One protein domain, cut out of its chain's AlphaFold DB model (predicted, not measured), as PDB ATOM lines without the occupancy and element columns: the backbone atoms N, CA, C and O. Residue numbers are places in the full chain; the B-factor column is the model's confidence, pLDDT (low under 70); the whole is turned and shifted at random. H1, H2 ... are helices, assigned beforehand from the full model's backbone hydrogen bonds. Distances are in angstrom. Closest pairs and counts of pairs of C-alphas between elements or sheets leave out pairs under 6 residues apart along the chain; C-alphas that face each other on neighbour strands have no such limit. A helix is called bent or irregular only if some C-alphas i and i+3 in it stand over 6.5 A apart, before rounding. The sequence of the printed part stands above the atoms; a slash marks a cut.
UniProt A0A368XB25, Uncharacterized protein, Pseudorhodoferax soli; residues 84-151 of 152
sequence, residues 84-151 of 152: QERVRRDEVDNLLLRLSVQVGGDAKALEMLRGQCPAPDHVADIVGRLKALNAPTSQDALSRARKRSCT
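AT A GLANCE: This is residues 84 to 151 of the 152 residues of an uncharacterized protein of Pseudorhodoferax soli (UniProt A0A368XB25). Three shorter helices pack on the long helix H1: H3 runs back alongside it, H4 crosses its middle, and H2 crosses near its end. The 68 printed residues hold four named helices, H1 to H4 in order; the class is all helix. It is compact, radius of gyration of the C-alphas 11.0 A, spans 31 by 21 by 19 A.

HOW THE PARTS SIT: H1, residues 84 to 103, touches H3, residues 121 to 132, at a shallow tilt of 28 degrees, opposite ways; the closest C-alphas, Leu 95 and Ile 126, are 6.5 A apart. With residues 93 to 97 alone it touches H4, residues 139 to 149, only just about perpendicular at 71 degrees; the closest C-alphas, Asp 93 and Ala 145, are 4.9 A apart. With residues 96 to 103 alone it touches H2, residues 106 to 113; the closest C-alphas, Ser 100 and Asp 106, are 5.0 A apart. H3 and H4 are apart. Every O i to N i+4 pair is within hydrogen-bond range in H1, H2 and H4, and 6 of 8 in H3.

IN THESE COORDINATES: H1 runs 28.5 A from C-alpha 84 at (7.236, 61.066, 23.977), H2 10.6 A, irregular H3 17.2 A, with C-alphas 122 and 125 7.5 A apart, and H4 15.7 A to C-alpha 149 at (18.242, 60.912, 10.149).

THE WHOLE: The printed part has no cut and no long link; pLDDT is under 70 at residue 151.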
ATOM      1  N   GLN A  84       7.317  62.526  23.949       88.25
ATOM      2  CA  GLN A  84       7.236  61.066  23.977       88.25
ATOM      3  C   GLN A  84       6.946  60.484  22.588       88.25
ATOM      4  O   GLN A  84       7.569  59.503  22.187       88.25
ATOM      5  N   GLU A  85       6.049  61.104  21.818       90.25
ATOM      6  CA  GLU A  85       5.775  60.696  20.435       90.25
ATOM      7  C   GLU A  85       6.989  60.899  19.525       90.25
ATOM      8  O   GLU A  85       7.205  60.105  18.609       90.25
ATOM      9  N   ARG A  86       7.801  61.935  19.774       87.19
ATOM     10  CA  ARG A  86       9.060  62.146  19.047       87.19
ATOM     11  C   ARG A  86      10.059  61.041  19.357       87.19
ATOM     12  O   ARG A  86      10.498  60.392  18.421       87.19
ATOM     13  N   VAL A  87      10.317  60.769  20.637       90.38
ATOM     14  CA  VAL A  87      11.227  59.690  21.060       90.38
ATOM     15  C   VAL A  87      10.786  58.345  20.485       90.38
ATOM     16  O   VAL A  87      11.596  57.629  19.904       90.38
ATOM     17  N   ARG A  88       9.486  58.027  20.563       92.06
ATOM     18  CA  ARG A  88       8.934  56.802  19.972       92.06
ATOM     19  C   ARG A  88       9.147  56.751  18.460       92.06
ATOM     20  O   ARG A  88       9.483  55.702  17.921       92.06
ATOM     21  N   ARG A  89       8.918  57.858  17.754       92.06
ATOM     22  CA  ARG A  89       9.127  57.925  16.302       92.06
ATOM     23  C   ARG A  89      10.599  57.769  15.940       92.06
ATOM     24  O   ARG A  89      10.885  57.058  14.987       92.06
ATOM     25  N   ASP A  90      11.497  58.384  16.696       91.88
ATOM     26  CA  ASP A  90      12.937  58.281  16.473       91.88
ATOM     27  C   ASP A  90      13.416  56.838  16.723       91.88
ATOM     28  O   ASP A  90      14.206  56.305  15.948       91.88
ATOM     29  N   GLU A  91      12.873  56.149  17.735       94.62
ATOM     30  CA  GLU A  91      13.101  54.712  17.948       94.62
ATOM     31  C   GLU A  91      12.632  53.877  16.748       94.62
ATOM     32  O   GLU A  91      13.390  53.047  16.239       94.62
ATOM     33  N   VAL A  92      11.406  54.107  16.264       95.62
ATOM     34  CA  VAL A  92      10.861  53.403  15.091       95.62
ATOM     35  C   VAL A  92      11.713  53.666  13.850       95.62
ATOM     36  O   VAL A  92      12.058  52.719  13.147       95.62
ATOM     37  N   ASP A  93      12.082  54.919  13.591       95.50
ATOM     38  CA  ASP A  93      12.913  55.299  12.449       95.50
ATOM     39  C   ASP A  93      14.279  54.600  12.511       95.50
ATOM     40  O   ASP A  93      14.703  53.987  11.532       95.50
ATOM     41  N   ASN A  94      14.935  54.606  13.674       95.19
ATOM     42  CA  ASN A  94      16.221  53.936  13.868       95.19
ATOM     43  C   ASN A  94      16.126  52.421  13.652       95.19
ATOM     44  O   ASN A  94      16.987  51.833  12.993       95.19
ATOM     45  N   LEU A  95      15.076  51.775  14.167       96.62
ATOM     46  CA  LEU A  95      14.847  50.344  13.963       96.62
ATOM     47  C   LEU A  95      14.551  50.015  12.494       96.62
ATOM     48  O   LEU A  95      15.082  49.030  11.982       96.62
ATOM     49  N   LEU A  96      13.761  50.840  11.798       96.44
ATOM     50  CA  LEU A  96      13.473  50.682  10.369       96.44
ATOM     51  C   LEU A  96      14.748  50.778   9.525       96.44
ATOM     52  O   LEU A  96      14.991  49.927   8.668       96.44
ATOM     53  N   LEU A  97      15.577  51.793   9.783       96.06
ATOM     54  CA  LEU A  97      16.842  51.985   9.076       96.06
ATOM     55  C   LEU A  97      17.823  50.848   9.368       96.06
ATOM     56  O   LEU A  97      18.442  50.322   8.444       96.06
ATOM     57  N   ARG A  98      17.923  50.414  10.629       96.31
ATOM     58  CA  ARG A  98      18.768  49.282  11.021       96.31
ATOM     59  C   ARG A  98      18.322  47.983  10.355       96.31
ATOM     60  O   ARG A  98      19.174  47.258   9.850       96.31
ATOM     61  N   LEU A  99      17.015  47.710  10.317       96.69
ATOM     62  CA  LEU A  99      16.469  46.544   9.625       96.69
ATOM     63  C   LEU A  99      16.840  46.580   8.141       96.69
ATOM     64  O   LEU A  99      17.386  45.603   7.642       96.69
ATOM     65  N   SER A 100      16.605  47.711   7.465       96.12
ATOM     66  CA  SER A 100      16.950  47.902   6.048       96.12
ATOM     67  C   SER A 100      18.426  47.617   5.764       96.12
ATOM     68  O   SER A 100      18.738  46.867   4.838       96.12
ATOM     69  N   VAL A 101      19.333  48.141   6.594       96.19
ATOM     70  CA  VAL A 101      20.776  47.896   6.454       96.19
ATOM     71  C   VAL A 101      21.114  46.416   6.645       96.19
ATOM     72  O   VAL A 101      21.849  45.857   5.837       96.19
ATOM     73  N   GLN A 102      20.569  45.763   7.673       96.25
ATOM     74  CA  GLN A 102      20.905  44.370   7.992       96.25
ATOM     75  C   GLN A 102      20.382  43.368   6.957       96.25
ATOM     76  O   GLN A 102      21.049  42.381   6.668       96.25
ATOM     77  N   VAL A 103      19.212  43.625   6.372       95.62
ATOM     78  CA  VAL A 103      18.615  42.730   5.365       95.62
ATOM     79  C   VAL A 103      19.039  43.073   3.935       95.62
ATOM     80  O   VAL A 103      18.702  42.333   3.011       95.62
ATOM     81  N   GLY A 104      19.792  44.162   3.750       93.50
ATOM     82  CA  GLY A 104      20.351  44.575   2.464       93.50
ATOM     83  C   GLY A 104      19.387  45.352   1.563       93.50
ATOM     84  O   GLY A 104      19.591  45.384   0.352       93.50
ATOM     85  N   GLY A 105      18.336  45.969   2.114       94.06
ATOM     86  CA  GLY A 105      17.468  46.863   1.347       94.06
ATOM     87  C   GLY A 105      16.078  47.118   1.934       94.06
ATOM     88  O   GLY A 105      15.518  46.313   2.678       94.06
ATOM     89  N   ASP A 106      15.488  48.240   1.510       94.56
ATOM     90  CA  ASP A 106      14.168  48.710   1.950       94.56
ATOM     91  C   ASP A 106      13.045  47.739   1.550       94.56
ATOM     92  O   ASP A 106      12.170  47.441   2.359       94.56
ATOM     93  N   ALA A 107      13.081  47.206   0.323       93.56
ATOM     94  CA  ALA A 107      12.058  46.283  -0.174       93.56
ATOM     95  C   ALA A 107      11.945  45.034   0.715       93.56
ATOM     96  O   ALA A 107      10.864  44.708   1.206       93.56
ATOM     97  N   LYS A 108      13.087  44.407   1.014       94.38
ATOM     98  CA  LYS A 108      13.155  43.191   1.824       94.38
ATOM     99  C   LYS A 108      12.789  43.448   3.291       94.38
ATOM    100  O   LYS A 108      12.094  42.640   3.902       94.38
ATOM    101  N   ALA A 109      13.173  44.602   3.846       94.62
ATOM    102  CA  ALA A 109      12.731  45.017   5.179       94.62
ATOM    103  C   ALA A 109      11.200  45.142   5.264       94.62
ATOM    104  O   ALA A 109      10.585  44.671   6.222       94.62
ATOM    105  N   LEU A 110      10.569  45.741   4.249       94.94
ATOM    106  CA  LEU A 110       9.116  45.898   4.201       94.94
ATOM    107  C   LEU A 110       8.386  44.563   4.014       94.94
ATOM    108  O   LEU A 110       7.355  44.358   4.652       94.94
ATOM    109  N   GLU A 111       8.907  43.650   3.194       94.69
ATOM    110  CA  GLU A 111       8.361  42.292   3.046       94.69
ATOM    111  C   GLU A 111       8.342  41.541   4.385       94.69
ATOM    112  O   GLU A 111       7.322  40.949   4.748       94.69
ATOM    113  N   MET A 112       9.424  41.623   5.168       94.56
ATOM    114  CA  MET A 112       9.486  41.017   6.506       94.56
ATOM    115  C   MET A 112       8.482  41.646   7.477       94.56
ATOM    116  O   MET A 112       7.793  40.940   8.219       94.56
ATOM    117  N   LEU A 113       8.347  42.976   7.459       94.00
ATOM    118  CA  LEU A 113       7.385  43.678   8.314       94.00
ATOM    119  C   LEU A 113       5.934  43.335   7.965       94.00
ATOM    120  O   LEU A 113       5.112  43.186   8.868       94.00
ATOM    121  N   ARG A 114       5.632  43.141   6.676       94.44
ATOM    122  CA  ARG A 114       4.318  42.688   6.188       94.44
ATOM    123  C   ARG A 114       4.060  41.199   6.425       94.44
ATOM    124  O   ARG A 114       2.940  40.750   6.213       94.44
ATOM    125  N   GLY A 115       5.069  40.436   6.851       92.75
ATOM    126  CA  GLY A 115       4.970  38.986   7.031       92.75
ATOM    127  C   GLY A 115       4.980  38.190   5.723       92.75
ATOM    128  O   GLY A 115       4.576  37.035   5.720       92.75
ATOM    129  N   GLN A 116       5.431  38.794   4.621       93.06
ATOM    130  CA  GLN A 116       5.541  38.154   3.304       93.06
ATOM    131  C   GLN A 116       6.824  37.321   3.169       93.06
ATOM    132  O   GLN A 116       6.899  36.420   2.341       93.06
ATOM    133  N   CYS A 117       7.826  37.614   3.998       92.12
ATOM    134  CA  CYS A 117       9.083  36.882   4.089       92.12
ATOM    135  C   CYS A 117       9.373  36.573   5.571       92.12
ATOM    136  O   CYS A 117       9.168  37.457   6.413       92.12
ATOM    137  N   PRO A 118       9.831  35.356   5.925       92.19
ATOM    138  CA  PRO A 118      10.263  35.063   7.287       92.19
ATOM    139  C   PRO A 118      11.470  35.929   7.666       92.19
ATOM    140  O   PRO A 118      12.370  36.158   6.859       92.19
ATOM    141  N   ALA A 119      11.485  36.414   8.908       91.75
ATOM    142  CA  ALA A 119      12.607  37.177   9.437       91.75
ATOM    143  C   ALA A 119      13.766  36.221   9.780       91.75
ATOM    144  O   ALA A 119      13.547  35.287  10.551       91.75
ATOM    145  N   PRO A 120      14.982  36.437   9.248       94.12
ATOM    146  CA  PRO A 120      16.176  35.734   9.702       94.12
ATOM    147  C   PRO A 120      16.413  35.940  11.200       94.12
ATOM    148  O   PRO A 120      16.151  37.026  11.719       94.12
ATOM    149  N   ASP A 121      17.005  34.949  11.868       94.44
ATOM    150  CA  ASP A 121      17.207  34.957  13.326       94.44
ATOM    151  C   ASP A 121      17.914  36.224  13.831       94.44
ATOM    152  O   ASP A 121      17.506  36.823  14.821       94.44
ATOM    153  N   HIS A 122      18.920  36.709  13.095       94.38
ATOM    154  CA  HIS A 122      19.696  37.895  13.474       94.38
ATOM    155  C   HIS A 122      18.912  39.222  13.418       94.38
ATOM    156  O   HIS A 122      19.394  40.227  13.943       94.38
ATOM    157  N   VAL A 123      17.730  39.253  12.786       96.31
ATOM    158  CA  VAL A 123      16.838  40.430  12.738       96.31
ATOM    159  C   VAL A 123      15.466  40.183  13.368       96.31
ATOM    160  O   VAL A 123      14.644  41.104  13.407       96.31
ATOM    161  N   ALA A 124      15.201  38.974  13.876       95.06
ATOM    162  CA  ALA A 124      13.903  38.592  14.430       95.06
ATOM    163  C   ALA A 124      13.458  39.534  15.562       95.06
ATOM    164  O   ALA A 124      12.318  40.002  15.558       95.06
ATOM    165  N   ASP A 125      14.380  39.914  16.451       96.06
ATOM    166  CA  ASP A 125      14.119  40.857  17.547       96.06
ATOM    167  C   ASP A 125      13.722  42.250  17.047       96.06
ATOM    168  O   ASP A 125      12.813  42.886  17.587       96.06
ATOM    169  N   ILE A 126      14.373  42.732  15.983       96.31
ATOM    170  CA  ILE A 126      14.084  44.045  15.392       96.31
ATOM    171  C   ILE A 126      12.693  44.034  14.764       96.31
ATOM    172  O   ILE A 126      11.904  44.951  14.998       96.31
ATOM    173  N   VAL A 127      12.364  42.984  14.007       95.94
ATOM    174  CA  VAL A 127      11.035  42.813  13.404       95.94
ATOM    175  C   VAL A 127       9.962  42.688  14.489       95.94
ATOM    176  O   VAL A 127       8.918  43.333  14.384       95.94
ATOM    177  N   GLY A 128      10.219  41.917  15.548       95.38
ATOM    178  CA  GLY A 128       9.317  41.771  16.690       95.38
ATOM    179  C   GLY A 128       9.037  43.105  17.380       95.38
ATOM    180  O   GLY A 128       7.879  43.467  17.592       95.38
ATOM    181  N   ARG A 129      10.085  43.893  17.647       96.31
ATOM    182  CA  ARG A 129       9.959  45.218  18.268       96.31
ATOM    183  C   ARG A 129       9.241  46.220  17.365       96.31
ATOM    184  O   ARG A 129       8.367  46.940  17.840       96.31
ATOM    185  N   LEU A 130       9.535  46.233  16.065       96.19
ATOM    186  CA  LEU A 130       8.829  47.073  15.090       96.19
ATOM    187  C   LEU A 130       7.335  46.727  15.011       96.19
ATOM    188  O   LEU A 130       6.503  47.633  14.979       96.19
ATOM    189  N   LYS A 131       6.977  45.437  15.047       94.44
ATOM    190  CA  LYS A 131       5.573  44.997  15.106       94.44
ATOM    191  C   LYS A 131       4.896  45.435  16.405       94.44
ATOM    192  O   LYS A 131       3.815  46.010  16.347       94.44
ATOM    193  N   ALA A 132       5.547  45.257  17.555       95.00
ATOM    194  CA  ALA A 132       5.026  45.706  18.850       95.00
ATOM    195  C   ALA A 132       4.806  47.231  18.910       95.00
ATOM    196  O   ALA A 132       3.879  47.716  19.558       95.00
ATOM    197  N   LEU A 133       5.634  47.999  18.198       94.00
ATOM    198  CA  LEU A 133       5.516  49.453  18.099       94.00
ATOM    199  C   LEU A 133       4.495  49.926  17.052       94.00
ATOM    200  O   LEU A 133       4.296  51.141  16.943       94.00
ATOM    201  N   ASN A 134       3.820  49.016  16.338       93.94
ATOM    202  CA  ASN A 134       2.946  49.309  15.194       93.94
ATOM    203  C   ASN A 134       3.664  50.135  14.114       93.94
ATOM    204  O   ASN A 134       3.150  51.150  13.639       93.94
ATOM    205  N   ALA A 135       4.888  49.730  13.763       92.69
ATOM    206  CA  ALA A 135       5.686  50.438  12.776       92.69
ATOM    207  C   ALA A 135       4.985  50.468  11.402       92.69
ATOM    208  O   ALA A 135       4.405  49.469  10.968       92.69
ATOM    209  N   PRO A 136       5.054  51.599  10.684       92.19
ATOM    210  CA  PRO A 136       4.485  51.709   9.348       92.19
ATOM    211  C   PRO A 136       5.210  50.797   8.348       92.19
ATOM    212  O   PRO A 136       6.431  50.663   8.368       92.19
ATOM    213  N   THR A 137       4.448  50.217   7.420       93.06
ATOM    214  CA  THR A 137       4.926  49.232   6.429       93.06
ATOM    215  C   THR A 137       4.956  49.778   4.994       93.06
ATOM    216  O   THR A 137       5.011  49.019   4.017       93.06
ATOM    217  N   SER A 138       4.910  51.104   4.842       93.12
ATOM    218  CA  SER A 138       4.967  51.794   3.551       93.12
ATOM    219  C   SER A 138       6.386  52.256   3.207       93.12
ATOM    220  O   SER A 138       7.196  52.559   4.081       93.12
ATOM    221  N   GLN A 139       6.681  52.365   1.911       91.19
ATOM    222  CA  GLN A 139       7.975  52.853   1.420       91.19
ATOM    223  C   GLN A 139       8.234  54.325   1.782       91.19
ATOM    224  O   GLN A 139       9.366  54.726   2.068       91.19
ATOM    225  N   ASP A 140       7.165  55.113   1.869       92.31
ATOM    226  CA  ASP A 140       7.196  56.477   2.387       92.31
ATOM    227  C   ASP A 140       7.760  56.560   3.806       92.31
ATOM    228  O   ASP A 140       8.429  57.538   4.137       92.31
ATOM    229  N   ALA A 141       7.499  55.564   4.655       89.50
ATOM    230  CA  ALA A 141       7.972  55.586   6.030       89.50
ATOM    231  C   ALA A 141       9.501  55.524   6.107       89.50
ATOM    232  O   ALA A 141      10.102  56.369   6.766       89.50
ATOM    233  N   LEU A 142      10.124  54.606   5.361       91.94
ATOM    234  CA  LEU A 142      11.584  54.504   5.245       91.94
ATOM    235  C   LEU A 142      12.191  55.761   4.616       91.94
ATOM    236  O   LEU A 142      13.176  56.299   5.120       91.94
ATOM    237  N   SER A 143      11.559  56.289   3.567       92.69
ATOM    238  CA  SER A 143      12.006  57.531   2.925       92.69
ATOM    239  C   SER A 143      11.982  58.718   3.894       92.69
ATOM    240  O   SER A 143      12.905  59.532   3.923       92.69
ATOM    241  N   ARG A 144      10.939  58.821   4.727       92.25
ATOM    242  CA  ARG A 144      10.828  59.854   5.765       92.25
ATOM    243  C   ARG A 144      11.826  59.637   6.905       92.25
ATOM    244  O   ARG A 144      12.391  60.625   7.365       92.25
ATOM    245  N   ALA A 145      12.053  58.392   7.324       91.81
ATOM    246  CA  ALA A 145      13.048  58.044   8.337       91.81
ATOM    247  C   ALA A 145      14.455  58.486   7.900       91.81
ATOM    248  O   ALA A 145      15.119  59.208   8.637       91.81
ATOM    249  N   ARG A 146      14.857  58.183   6.653       91.06
ATOM    250  CA  ARG A 146      16.144  58.626   6.078       91.06
ATOM    251  C   ARG A 146      16.279  60.146   6.038       91.06
ATOM    252  O   ARG A 146      17.307  60.695   6.417       91.06
ATOM    253  N   LYS A 147      15.236  60.853   5.587       91.69
ATOM    254  CA  LYS A 147      15.258  62.325   5.562       91.69
ATOM    255  C   LYS A 147      15.484  62.896   6.963       91.69
ATOM    256  O   LYS A 147      16.291  63.805   7.118       91.69
ATOM    257  N   ARG A 148      14.818  62.347   7.984       88.44
ATOM    258  CA  ARG A 148      14.977  62.803   9.373       88.44
ATOM    259  C   ARG A 148      16.351  62.474   9.954       88.44
ATOM    260  O   ARG A 148      16.927  63.344  10.602       88.44
ATOM    261  N   SER A 149      16.908  61.296   9.666       86.38
ATOM    262  CA  SER A 149      18.242  60.912  10.149       86.38
ATOM    263  C   SER A 149      19.368  61.765   9.566       86.38
ATOM    264  O   SER A 149      20.385  61.932  10.218       86.38
ATOM    265  N   CYS A 150      19.202  62.328   8.363       77.75
ATOM    266  CA  CYS A 150      20.191  63.244   7.777       77.75
ATOM    267  C   CYS A 150      20.083  64.690   8.290       77.75
ATOM    268  O   CYS A 150      20.943  65.505   7.973       77.75
ATOM    269  N   THR A 151      19.008  65.032   9.009       66.81
ATOM    270  CA  THR A 151      18.763  66.399   9.515       66.81
ATOM    271  C   THR A 151      19.008  66.520  11.025       66.81
ATOM    272  O   THR A 151      18.843  67.607  11.574       66.81
TER     273      THR A 151